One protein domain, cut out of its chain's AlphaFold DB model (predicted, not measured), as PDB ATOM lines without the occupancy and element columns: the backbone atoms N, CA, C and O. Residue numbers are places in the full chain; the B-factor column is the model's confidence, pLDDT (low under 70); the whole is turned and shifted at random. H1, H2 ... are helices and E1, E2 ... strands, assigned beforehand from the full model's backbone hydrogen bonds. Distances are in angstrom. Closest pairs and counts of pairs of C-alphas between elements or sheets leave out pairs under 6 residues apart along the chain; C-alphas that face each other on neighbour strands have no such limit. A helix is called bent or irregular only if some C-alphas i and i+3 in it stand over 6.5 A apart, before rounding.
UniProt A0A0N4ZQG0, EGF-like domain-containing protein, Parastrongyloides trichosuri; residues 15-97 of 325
ATOM      1  N   GLU A  15     -78.057   6.288   2.933       50.59
ATOM      2  CA  GLU A  15     -78.711   6.800   1.731       50.59
ATOM      3  C   GLU A  15     -77.870   6.394   0.525       50.59
ATOM      4  O   GLU A  15     -76.697   6.753   0.422       50.59
ATOM      5  N   ALA A  16     -78.474   5.578  -0.345       48.31
ATOM      6  CA  ALA A  16     -77.758   4.765  -1.316       48.31
ATOM      7  C   ALA A  16     -76.726   5.591  -2.092       48.31
ATOM      8  O   ALA A  16     -77.111   6.424  -2.921       48.31
ATOM      9  N   TYR A  17     -75.437   5.324  -1.818       46.34
ATOM     10  CA  TYR A  17     -74.274   5.982  -2.419       46.34
ATOM     11  C   TYR A  17     -74.520   6.185  -3.912       46.34
ATOM     12  O   TYR A  17     -74.436   5.242  -4.703       46.34
ATOM     13  N   HIS A  18     -74.882   7.414  -4.296       54.34
ATOM     14  CA  HIS A  18     -75.313   7.683  -5.659       54.34
ATOM     15  C   HIS A  18     -74.205   7.254  -6.626       54.34
ATOM     16  O   HIS A  18     -73.041   7.596  -6.420       54.34
ATOM     17  N   GLY A  19     -74.556   6.564  -7.719       54.53
ATOM     18  CA  GLY A  19     -73.594   6.056  -8.716       54.53
ATOM     19  C   GLY A  19     -72.768   7.131  -9.448       54.53
ATOM     20  O   GLY A  19     -71.971   6.808 -10.326       54.53
ATOM     21  N   TYR A  20     -72.963   8.398  -9.078       57.69
ATOM     22  CA  TYR A  20     -72.240   9.589  -9.512       57.69
ATOM     23  C   TYR A  20     -71.306  10.164  -8.429       57.69
ATOM     24  O   TYR A  20     -70.728  11.229  -8.637       57.69
ATOM     25  N   SER A  21     -71.151   9.496  -7.277       66.44
ATOM     26  CA  SER A  21     -70.154   9.874  -6.269       66.44
ATOM     27  C   SER A  21     -68.748   9.869  -6.893       66.44
ATOM     28  O   SER A  21     -68.414   8.906  -7.596       66.44
ATOM     29  N   PRO A  22     -67.905  10.892  -6.634       66.44
ATOM     30  CA  PRO A  22     -66.533  10.940  -7.131       66.44
ATOM     31  C   PRO A  22     -65.732   9.674  -6.819       66.44
ATOM     32  O   PRO A  22     -64.997   9.211  -7.683       66.44
ATOM     33  N   ASP A  23     -65.929   9.075  -5.643       69.62
ATOM     34  CA  ASP A  23     -65.185   7.890  -5.196       69.62
ATOM     35  C   ASP A  23     -65.609   6.627  -5.960       69.62
ATOM     36  O   ASP A  23     -64.776   5.816  -6.364       69.62
ATOM     37  N   VAL A  24     -66.910   6.487  -6.241       72.81
ATOM     38  CA  VAL A  24     -67.457   5.389  -7.058       72.81
ATOM     39  C   VAL A  24     -66.990   5.525  -8.509       72.81
ATOM     40  O   VAL A  24     -66.603   4.537  -9.137       72.81
ATOM     41  N   TYR A  25     -66.971   6.751  -9.039       73.94
ATOM     42  CA  TYR A  25     -66.492   7.037 -10.391       73.94
ATOM     43  C   TYR A  25     -64.968   6.845 -10.511       73.94
ATOM     44  O   TYR A  25     -64.495   6.273 -11.493       73.94
ATOM     45  N   TYR A  26     -64.203   7.242  -9.490       78.38
ATOM     46  CA  TYR A  26     -62.768   6.979  -9.383       78.38
ATOM     47  C   TYR A  26     -62.491   5.477  -9.355       78.38
ATOM     48  O   TYR A  26     -61.782   4.980 -10.225       78.38
ATOM     49  N   ASN A  27     -63.115   4.722  -8.449       79.38
ATOM     50  CA  ASN A  27     -62.912   3.276  -8.361       79.38
ATOM     51  C   ASN A  27     -63.290   2.566  -9.674       79.38
ATOM     52  O   ASN A  27     -62.543   1.709 -10.141       79.38
ATOM     53  N   LYS A  28     -64.374   2.975 -10.348       81.19
ATOM     54  CA  LYS A  28     -64.804   2.365 -11.618       81.19
ATOM     55  C   LYS A  28     -63.794   2.502 -12.767       81.19
ATOM     56  O   LYS A  28     -63.735   1.615 -13.620       81.19
ATOM     57  N   TYR A  29     -63.021   3.589 -12.828       80.56
ATOM     58  CA  TYR A  29     -62.109   3.850 -13.954       80.56
ATOM     59  C   TYR A  29     -60.619   3.796 -13.593       80.56
ATOM     60  O   TYR A  29     -59.825   3.418 -14.456       80.56
ATOM     61  N   CYS A  30     -60.265   4.100 -12.344       83.19
ATOM     62  CA  CYS A  30     -58.901   4.210 -11.822       83.19
ATOM     63  C   CYS A  30     -58.513   3.139 -10.785       83.19
ATOM     64  O   CYS A  30     -57.332   3.065 -10.436       83.19
ATOM     65  N   SER A  31     -59.432   2.275 -10.325       74.88
ATOM     66  CA  SER A  31     -59.010   1.052  -9.621       74.88
ATOM     67  C   SER A  31     -58.079   0.225 -10.515       74.88
ATOM     68  O   SER A  31     -58.161   0.269 -11.747       74.88
ATOM     69  N   ASN A  32     -57.200  -0.541  -9.872       75.31
ATOM     70  CA  ASN A  32     -56.188  -1.396 -10.497       75.31
ATOM     71  C   ASN A  32     -55.026  -0.609 -11.147       75.31
ATOM     72  O   ASN A  32     -54.342  -1.125 -12.024       75.31
ATOM     73  N   ASN A  33     -54.782   0.624 -10.684       72.25
ATOM     74  CA  ASN A  33     -53.514   1.356 -10.825       72.25
ATOM     75  C   ASN A  33     -52.973   1.489 -12.269       72.25
ATOM     76  O   ASN A  33     -51.771   1.395 -12.514       72.25
ATOM     77  N   LYS A  34     -53.868   1.730 -13.238       80.31
ATOM     78  CA  LYS A  34     -53.581   1.730 -14.692       80.31
ATOM     79  C   LYS A  34     -52.476   2.685 -15.150       80.31
ATOM     80  O   LYS A  34     -51.914   2.491 -16.217       80.31
ATOM     81  N   CYS A  35     -52.169   3.707 -14.356       84.00
ATOM     82  CA  CYS A  35     -51.113   4.683 -14.629       84.00
ATOM     83  C   CYS A  35     -49.748   4.278 -14.043       84.00
ATOM     84  O   CYS A  35     -48.848   5.112 -13.932       84.00
ATOM     85  N   GLY A  36     -49.617   3.019 -13.615       83.94
ATOM     86  CA  GLY A  36     -48.458   2.497 -12.906       83.94
ATOM     87  C   GLY A  36     -48.220   3.173 -11.556       83.94
ATOM     88  O   GLY A  36     -48.964   4.038 -11.103       83.94
ATOM     89  N   GLU A  37     -47.107   2.820 -10.921       84.44
ATOM     90  CA  GLU A  37     -46.656   3.461  -9.679       84.44
ATOM     91  C   GLU A  37     -46.225   4.922  -9.891       84.44
ATOM     92  O   GLU A  37     -46.090   5.682  -8.931       84.44
ATOM     93  N   ASN A  38     -46.011   5.334 -11.145       87.44
ATOM     94  CA  ASN A  38     -45.458   6.632 -11.528       87.44
ATOM     95  C   ASN A  38     -46.465   7.593 -12.172       87.44
ATOM     96  O   ASN A  38     -46.064   8.647 -12.671       87.44
ATOM     97  N   GLY A  39     -47.764   7.296 -12.100       87.94
ATOM     98  CA  GLY A  39     -48.826   8.187 -12.554       87.94
ATOM     99  C   GLY A  39     -50.015   8.252 -11.599       87.94
ATOM    100  O   GLY A  39     -50.470   7.251 -11.061       87.94
ATOM    101  N   GLU A  40     -50.551   9.455 -11.417       89.31
ATOM    102  CA  GLU A  40     -51.849   9.680 -10.781       89.31
ATOM    103  C   GLU A  40     -52.958   9.475 -11.831       89.31
ATOM    104  O   GLU A  40     -52.909  10.078 -12.907       89.31
ATOM    105  N   CYS A  41     -53.962   8.647 -11.539       87.38
ATOM    106  CA  CYS A  41     -55.105   8.436 -12.431       87.38
ATOM    107  C   CYS A  41     -56.217   9.459 -12.164       87.38
ATOM    108  O   CYS A  41     -56.579   9.697 -11.015       87.38
ATOM    109  N   PHE A  42     -56.792  10.033 -13.221       85.56
ATOM    110  CA  PHE A  42     -57.895  10.990 -13.129       85.56
ATOM    111  C   PHE A  42     -59.056  10.581 -14.046       85.56
ATOM    112  O   PHE A  42     -58.878  10.533 -15.264       85.56
ATOM    113  N   PRO A  43     -60.260  10.304 -13.516       82.81
ATOM    114  CA  PRO A  43     -61.400   9.912 -14.334       82.81
ATOM    115  C   PRO A  43     -62.048  11.131 -15.021       82.81
ATOM    116  O   PRO A  43     -62.197  12.202 -14.431       82.81
ATOM    117  N   ILE A  44     -62.461  10.974 -16.281       78.62
ATOM    118  CA  ILE A  44     -63.009  12.052 -17.119       78.62
ATOM    119  C   ILE A  44     -64.528  12.116 -16.934       78.62
ATOM    120  O   ILE A  44     -65.288  11.463 -17.643       78.62
ATOM    121  N   THR A  45     -64.970  12.934 -15.978       70.00
ATOM    122  CA  THR A  45     -66.393  13.125 -15.640       70.00
ATOM    123  C   THR A  45     -67.191  13.896 -16.697       70.00
ATOM    124  O   THR A  45     -68.412  13.761 -16.763       70.00
ATOM    125  N   ILE A  46     -66.527  14.695 -17.541       69.31
ATOM    126  CA  ILE A  46     -67.150  15.493 -18.606       69.31
ATOM    127  C   ILE A  46     -66.390  15.250 -19.910       69.31
ATOM    128  O   ILE A  46     -65.232  15.648 -20.035       69.31
ATOM    129  N   LYS A  47     -67.041  14.643 -20.911       66.44
ATOM    130  CA  LYS A  47     -66.488  14.558 -22.272       66.44
ATOM    131  C   LYS A  47     -66.780  15.866 -23.029       66.44
ATOM    132  O   LYS A  47     -67.955  16.162 -23.259       66.44
ATOM    133  N   PRO A  48     -65.766  16.664 -23.416       64.50
ATOM    134  CA  PRO A  48     -65.996  17.884 -24.184       64.50
ATOM    135  C   PRO A  48     -66.530  17.544 -25.582       64.50
ATOM    136  O   PRO A  48     -66.007  16.664 -26.270       64.50
ATOM    137  N   LYS A  49     -67.592  18.242 -26.008       60.75
ATOM    138  CA  LYS A  49     -68.237  18.012 -27.309       60.75
ATOM    139  C   LYS A  49     -67.220  18.186 -28.444       60.75
ATOM    140  O   LYS A  49     -66.574  19.223 -28.534       60.75
ATOM    141  N   GLY A  50     -67.115  17.177 -29.309       63.62
ATOM    142  CA  GLY A  50     -66.202  17.160 -30.458       63.62
ATOM    143  C   GLY A  50     -64.882  16.411 -30.243       63.62
ATOM    144  O   GLY A  50     -64.212  16.117 -31.227       63.62
ATOM    145  N   VAL A  51     -64.516  16.037 -29.008       65.94
ATOM    146  CA  VAL A  51     -63.292  15.254 -28.752       65.94
ATOM    147  C   VAL A  51     -63.629  13.774 -28.566       65.94
ATOM    148  O   VAL A  51     -64.278  13.387 -27.593       65.94
ATOM    149  N   VAL A  52     -63.145  12.924 -29.476       59.53
ATOM    150  CA  VAL A  52     -63.271  11.460 -29.373       59.53
ATOM    151  C   VAL A  52     -62.221  10.921 -28.395       59.53
ATOM    152  O   VAL A  52     -61.211  10.341 -28.784       59.53
ATOM    153  N   VAL A  53     -62.454  11.130 -27.096       62.75
ATOM    154  CA  VAL A  53     -61.644  10.494 -26.049       62.75
ATOM    155  C   VAL A  53     -62.031   9.016 -25.973       62.75
ATOM    156  O   VAL A  53     -63.138   8.687 -25.526       62.75
ATOM    157  N   LYS A  54     -61.124   8.144 -26.439       63.81
ATOM    158  CA  LYS A  54     -61.284   6.679 -26.431       63.81
ATOM    159  C   LYS A  54     -61.523   6.147 -25.017       63.81
ATOM    160  O   LYS A  54     -62.401   5.316 -24.812       63.81
ATOM    161  N   GLU A  55     -60.769   6.666 -24.054       68.81
ATOM    162  CA  GLU A  55     -60.819   6.236 -22.658       68.81
ATOM    163  C   GLU A  55     -61.719   7.151 -21.805       68.81
ATOM    164  O   GLU A  55     -62.197   8.200 -22.250       68.81
ATOM    165  N   ASN A  56     -61.998   6.731 -20.569       80.06
ATOM    166  CA  ASN A  56     -62.807   7.489 -19.599       80.06
ATOM    167  C   ASN A  56     -61.965   8.005 -18.416       80.06
ATOM    168  O   ASN A  56     -62.506   8.372 -17.377       80.06
ATOM    169  N   TYR A  57     -60.643   8.013 -18.562       83.38
ATOM    170  CA  TYR A  57     -59.668   8.516 -17.598       83.38
ATOM    171  C   TYR A  57     -58.456   9.077 -18.357       83.38
ATOM    172  O   TYR A  57     -58.348   8.902 -19.570       83.38
ATOM    173  N   PHE A  58     -57.564   9.765 -17.650       86.62
ATOM    174  CA  PHE A  58     -56.229  10.110 -18.123       86.62
ATOM    175  C   PHE A  58     -55.199   9.862 -17.020       86.62
ATOM    176  O   PHE A  58     -55.505   9.973 -15.830       86.62
ATOM    177  N   CYS A  59     -53.971   9.549 -17.423       87.56
ATOM    178  CA  CYS A  59     -52.840   9.401 -16.520       87.56
ATOM    179  C   CYS A  59     -52.025  10.696 -16.461       87.56
ATOM    180  O   CYS A  59     -51.641  11.255 -17.488       87.56
ATOM    181  N   LYS A  60     -51.753  11.181 -15.249       88.88
ATOM    182  CA  LYS A  60     -50.864  12.315 -14.985       88.88
ATOM    183  C   LYS A  60     -49.579  11.792 -14.359       88.88
ATOM    184  O   LYS A  60     -49.538  11.472 -13.171       88.88
ATOM    185  N   CYS A  61     -48.530  11.721 -15.163       89.81
ATOM    186  CA  CYS A  61     -47.247  11.187 -14.733       89.81
ATOM    187  C   CYS A  61     -46.564  12.081 -13.689       89.81
ATOM    188  O   CYS A  61     -46.736  13.306 -13.672       89.81
ATOM    189  N   LYS A  62     -45.774  11.457 -12.812       87.62
ATOM    190  CA  LYS A  62     -44.786  12.143 -11.973       87.62
ATOM    191  C   LYS A  62     -43.726  12.798 -12.868       87.62
ATOM    192  O   LYS A  62     -43.540  12.410 -14.021       87.62
ATOM    193  N   SER A  63     -42.996  13.772 -12.323       82.06
ATOM    194  CA  SER A  63     -41.771  14.284 -12.954       82.06
ATOM    195  C   SER A  63     -40.851  13.131 -13.365       82.06
ATOM    196  O   SER A  63     -40.778  12.138 -12.646       82.06
ATOM    197  N   CYS A  64     -40.166  13.285 -14.499       84.19
ATOM    198  CA  CYS A  64     -39.384  12.257 -15.197       84.19
ATOM    199  C   CYS A  64     -40.163  11.155 -15.934       84.19
ATOM    200  O   CYS A  64     -39.564  10.522 -16.794       84.19
ATOM    201  N   TYR A  65     -41.468  10.955 -15.717       87.44
ATOM    202  CA  TYR A  65     -42.213   9.863 -16.365       87.44
ATOM    203  C   TYR A  65     -43.170  10.334 -17.466       87.44
ATOM    204  O   TYR A  65     -43.680  11.453 -17.440       87.44
ATOM    205  N   SER A  66     -43.404   9.467 -18.453       86.31
ATOM    206  CA  SER A  66     -44.215   9.744 -19.644       86.31
ATOM    207  C   SER A  66     -44.778   8.464 -20.283       86.31
ATOM    208  O   SER A  66     -44.567   7.350 -19.796       86.31
ATOM    209  N   GLY A  67     -45.505   8.635 -21.389       84.44
ATOM    210  CA  GLY A  67     -46.309   7.605 -22.046       84.44
ATOM    211  C   GLY A  67     -47.733   7.531 -21.487       84.44
ATOM    212  O   GLY A  67     -48.021   8.059 -20.416       84.44
ATOM    213  N   GLU A  68     -48.624   6.856 -22.218       84.00
ATOM    214  CA  GLU A  68     -50.065   6.737 -21.913       84.00
ATOM    215  C   GLU A  68     -50.340   6.200 -20.492       84.00
ATOM    216  O   GLU A  68     -51.284   6.635 -19.837       84.00
ATOM    217  N   PHE A  69     -49.440   5.350 -19.984       86.25
ATOM    218  CA  PHE A  69     -49.496   4.719 -18.658       86.25
ATOM    219  C   PHE A  69     -48.290   5.067 -17.759       86.25
ATOM    220  O   PHE A  69     -47.998   4.352 -16.806       86.25
ATOM    221  N   CYS A  70     -47.561   6.151 -18.057       87.81
ATOM    222  CA  CYS A  70     -46.451   6.670 -17.238       87.81
ATOM    223  C   CYS A  70     -45.279   5.702 -16.955       87.81
ATOM    224  O   CYS A  70     -44.528   5.893 -15.996       87.81
ATOM    225  N   HIS A  71     -45.090   4.672 -17.784       87.06
ATOM    226  CA  HIS A  71     -44.015   3.683 -17.622       87.06
ATOM    227  C   HIS A  71     -42.663   4.114 -18.216       87.06
ATOM    228  O   HIS A  71     -41.635   3.547 -17.853       87.06
ATOM    229  N   THR A  72     -42.628   5.096 -19.121       85.00
ATOM    230  CA  THR A  72     -41.382   5.532 -19.766       85.00
ATOM    231  C   THR A  72     -40.682   6.576 -18.901       85.00
ATOM    232  O   THR A  72     -41.192   7.687 -18.767       85.00
ATOM    233  N   ASN A  73     -39.508   6.254 -18.345       85.44
ATOM    234  CA  ASN A  73     -38.609   7.284 -17.815       85.44
ATOM    235  C   ASN A  73     -38.035   8.100 -18.990       85.44
ATOM    236  O   ASN A  73     -37.552   7.530 -19.967       85.44
ATOM    237  N   ILE A  74     -38.134   9.424 -18.900       80.81
ATOM    238  CA  ILE A  74     -37.610  10.408 -19.857       80.81
ATOM    239  C   ILE A  74     -36.452  11.215 -19.259       80.81
ATOM    240  O   ILE A  74     -35.668  11.781 -20.021       80.81
ATOM    241  N   CYS A  75     -36.299  11.266 -17.931       78.31
ATOM    242  CA  CYS A  75     -35.074  11.832 -17.374       78.31
ATOM    243  C   CYS A  75     -33.906  10.887 -17.688       78.31
ATOM    244  O   CYS A  75     -34.010   9.699 -17.369       78.31
ATOM    245  N   PRO A  76     -32.805  11.379 -18.283       64.69
ATOM    246  CA  PRO A  76     -31.540  10.672 -18.176       64.69
ATOM    247  C   PRO A  76     -31.142  10.598 -16.695       64.69
ATOM    248  O   PRO A  76     -31.521  11.463 -15.899       64.69
ATOM    249  N   ASP A  77     -30.360   9.586 -16.334       64.12
ATOM    250  CA  ASP A  77     -29.742   9.496 -15.011       64.12
ATOM    251  C   ASP A  77     -28.604  10.539 -14.940       64.12
ATOM    252  O   ASP A  77     -27.451  10.283 -15.284       64.12
ATOM    253  N   ASP A  78     -28.978  11.778 -14.600       58.75
ATOM    254  CA  ASP A  78     -28.240  13.027 -14.875       58.75
ATOM    255  C   ASP A  78     -27.006  13.278 -13.966       58.75
ATOM    256  O   ASP A  78     -26.472  14.392 -13.900       58.75
ATOM    257  N   ASP A  79     -26.533  12.247 -13.259       57.16
ATOM    258  CA  ASP A  79     -25.487  12.336 -12.230       57.16
ATOM    259  C   ASP A  79     -24.094  12.696 -12.803       57.16
ATOM    260  O   ASP A  79     -23.330  13.452 -12.191       57.16
ATOM    261  N   ASP A  80     -23.756  12.217 -14.007       57.81
ATOM    262  CA  ASP A  80     -22.407  12.360 -14.586       57.81
ATOM    263  C   ASP A  80     -22.181  13.650 -15.401       57.81
ATOM    264  O   ASP A  80     -21.051  14.162 -15.471       57.81
ATOM    265  N   PHE A  81     -23.229  14.213 -16.017       56.91
ATOM    266  CA  PHE A  81     -23.085  15.310 -16.989       56.91
ATOM    267  C   PHE A  81     -22.567  16.605 -16.337       56.91
ATOM    268  O   PHE A  81     -21.656  17.276 -16.847       56.91
ATOM    269  N   PHE A  82     -23.091  16.924 -15.151       57.34
ATOM    270  CA  PHE A  82     -22.630  18.062 -14.357       57.34
ATOM    271  C   PHE A  82     -21.304  17.787 -13.635       57.34
ATOM    272  O   PHE A  82     -20.526  18.724 -13.441       57.34
ATOM    273  N   SER A  83     -21.004  16.530 -13.283       66.38
ATOM    274  CA  SER A  83     -19.754  16.139 -12.618       66.38
ATOM    275  C   SER A  83     -18.530  16.452 -13.487       66.38
ATOM    276  O   SER A  83     -17.660  17.242 -13.104       66.38
ATOM    277  N   THR A  84     -18.499  15.915 -14.711       77.56
ATOM    278  CA  THR A  84     -17.343  16.034 -15.617       77.56
ATOM    279  C   THR A  84     -17.047  17.494 -15.976       77.56
ATOM    280  O   THR A  84     -15.915  17.968 -15.836       77.56
ATOM    281  N   THR A  85     -18.081  18.248 -16.358       82.88
ATOM    282  CA  THR A  85     -17.963  19.662 -16.749       82.88
ATOM    283  C   THR A  85     -17.487  20.543 -15.587       82.88
ATOM    284  O   THR A  85     -16.631  21.415 -15.767       82.88
ATOM    285  N   ARG A  86     -17.982  20.291 -14.367       83.44
ATOM    286  CA  ARG A  86     -17.581  21.017 -13.152       83.44
ATOM    287  C   ARG A  86     -16.125  20.745 -12.772       83.44
ATOM    288  O   ARG A  86     -15.416  21.684 -12.413       83.44
ATOM    289  N   ASN A  87     -15.660  19.503 -12.906       85.19
ATOM    290  CA  ASN A  87     -14.267  19.135 -12.633       85.19
ATOM    291  C   ASN A  87     -13.290  19.820 -13.606       85.19
ATOM    292  O   ASN A  87     -12.269  20.360 -13.173       85.19
ATOM    293  N   ILE A  88     -13.636  19.894 -14.897       89.75
ATOM    294  CA  ILE A  88     -12.859  20.642 -15.902       89.75
ATOM    295  C   ILE A  88     -12.805  22.139 -15.546       89.75
ATOM    296  O   ILE A  88     -11.726  22.734 -15.551       89.75
ATOM    297  N   LEU A  89     -13.939  22.747 -15.175       91.19
ATOM    298  CA  LEU A  89     -14.009  24.166 -14.800       91.19
ATOM    299  C   LEU A  89     -13.136  24.500 -13.573       91.19
ATOM    300  O   LEU A  89     -12.435  25.519 -13.562       91.19
ATOM    301  N   ILE A  90     -13.147  23.634 -12.554       91.50
ATOM    302  CA  ILE A  90     -12.301  23.754 -11.355       91.50
ATOM    303  C   ILE A  90     -10.816  23.697 -11.737       91.50
ATOM    304  O   ILE A  90     -10.043  24.562 -11.321       91.50
ATOM    305  N   LEU A  91     -10.417  22.733 -12.574       94.56
ATOM    306  CA  LEU A  91      -9.030  22.574 -13.014       94.56
ATOM    307  C   LEU A  91      -8.535  23.789 -13.820       94.56
ATOM    308  O   LEU A  91      -7.445  24.298 -13.552       94.56
ATOM    309  N   VAL A  92      -9.356  24.326 -14.729       96.44
ATOM    310  CA  VAL A  92      -9.048  25.571 -15.458       96.44
ATOM    311  C   VAL A  92      -8.904  26.757 -14.498       96.44
ATOM    312  O   VAL A  92      -7.957  27.536 -14.616       96.44
ATOM    313  N   THR A  93      -9.783  26.873 -13.500       96.00
ATOM    314  CA  THR A  93      -9.740  27.965 -12.512       96.00
ATOM    315  C   THR A  93      -8.467  27.913 -11.657       96.00
ATOM    316  O   THR A  93      -7.857  28.953 -11.401       96.00
ATOM    317  N   LEU A  94      -8.003  26.719 -11.271       96.38
ATOM    318  CA  LEU A  94      -6.736  26.538 -10.550       96.38
ATOM    319  C   LEU A  94      -5.514  26.931 -11.401       96.38
ATOM    320  O   LEU A  94      -4.599  27.586 -10.893       96.38
ATOM    321  N   ILE A  95      -5.506  26.603 -12.696       96.81
ATOM    322  CA  ILE A  95      -4.425  26.989 -13.621       96.81
ATOM    323  C   ILE A  95      -4.381  28.515 -13.805       96.81
ATOM    324  O   ILE A  95      -3.315  29.123 -13.701       96.81
ATOM    325  N   VAL A  96      -5.532  29.166 -14.005       97.19
ATOM    326  CA  VAL A  96      -5.603  30.634 -14.136       97.19
ATOM    327  C   VAL A  96      -5.188  31.329 -12.832       97.19
ATOM    328  O   VAL A  96      -4.411  32.283 -12.864       97.19
ATOM    329  N   SER A  97      -5.637  30.823 -11.679       96.94
ATOM    330  CA  SER A  97      -5.289  31.360 -10.356       96.94
ATOM    331  C   SER A  97      -3.786  31.263 -10.056       96.94
ATOM    332  O   SER A  97      -3.160  32.248  -9.654       96.94
TER     333      SER A  97
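This is residues 15 to 97 of the 325 residues of the protein "EGF-like domain-containing protein" of Parastrongyloides trichosuri (UniProt A0A0N4ZQG0). A small body, a two-strand hairpin of E1 and E2 with the short helix H1 packed on it, has one long helix, H2, sticking out from it as a straight tail. Residues 44 to 56 make a long loop between the strands, and residues 62 to 78 lead from the hairpin to H2. The printed part has 83 residues, with H1, E1, E2 and H2 in that order; the sheet, E1 - E2, is antiparallel, and the class is mixed, helices and strands, with under half of the residues in named elements. The whole is extended, with a radius of gyration of the C-alphas of 22.7 A and spans of 77 by 32 by 19 A.

H1 is residues 22 to 30, beginning at C-alpha 22 (-66.533, 10.940, -7.131). E1 is residues 39 to 43, 12.8 A long, and E2 is residues 57 to 61, 13.0 A long. H2, residues 79 to 97, measures 27.8 A and ends at C-alpha 97 (-5.289, 31.360, -10.356). H2 is only just irregular: C-alphas 79 and 82 are 6.7 A apart.

E1 and E2 form an antiparallel hairpin, their directions at 158 degrees, with N 40 and O 60 at 2.9 A and N 58 and O 42 at 2.8 A, within hydrogen-bond range. The closest C-alphas of H1 and E1, Cys 30 and Cys 41, are 5.7 A apart. H2 is apart from H1 and E1. Every O i to N i+4 pair is within range in H1, and 13 of 15 are in H2.

The printed part has no cut. The links E1 to E2 and E2 to H2 are long. Residues 77 to 97 stand free; the body without them spans 51 by 30 by 15 A. Confidence is under 70 at residues 15 to 23, 46 to 55 and 76 to 83.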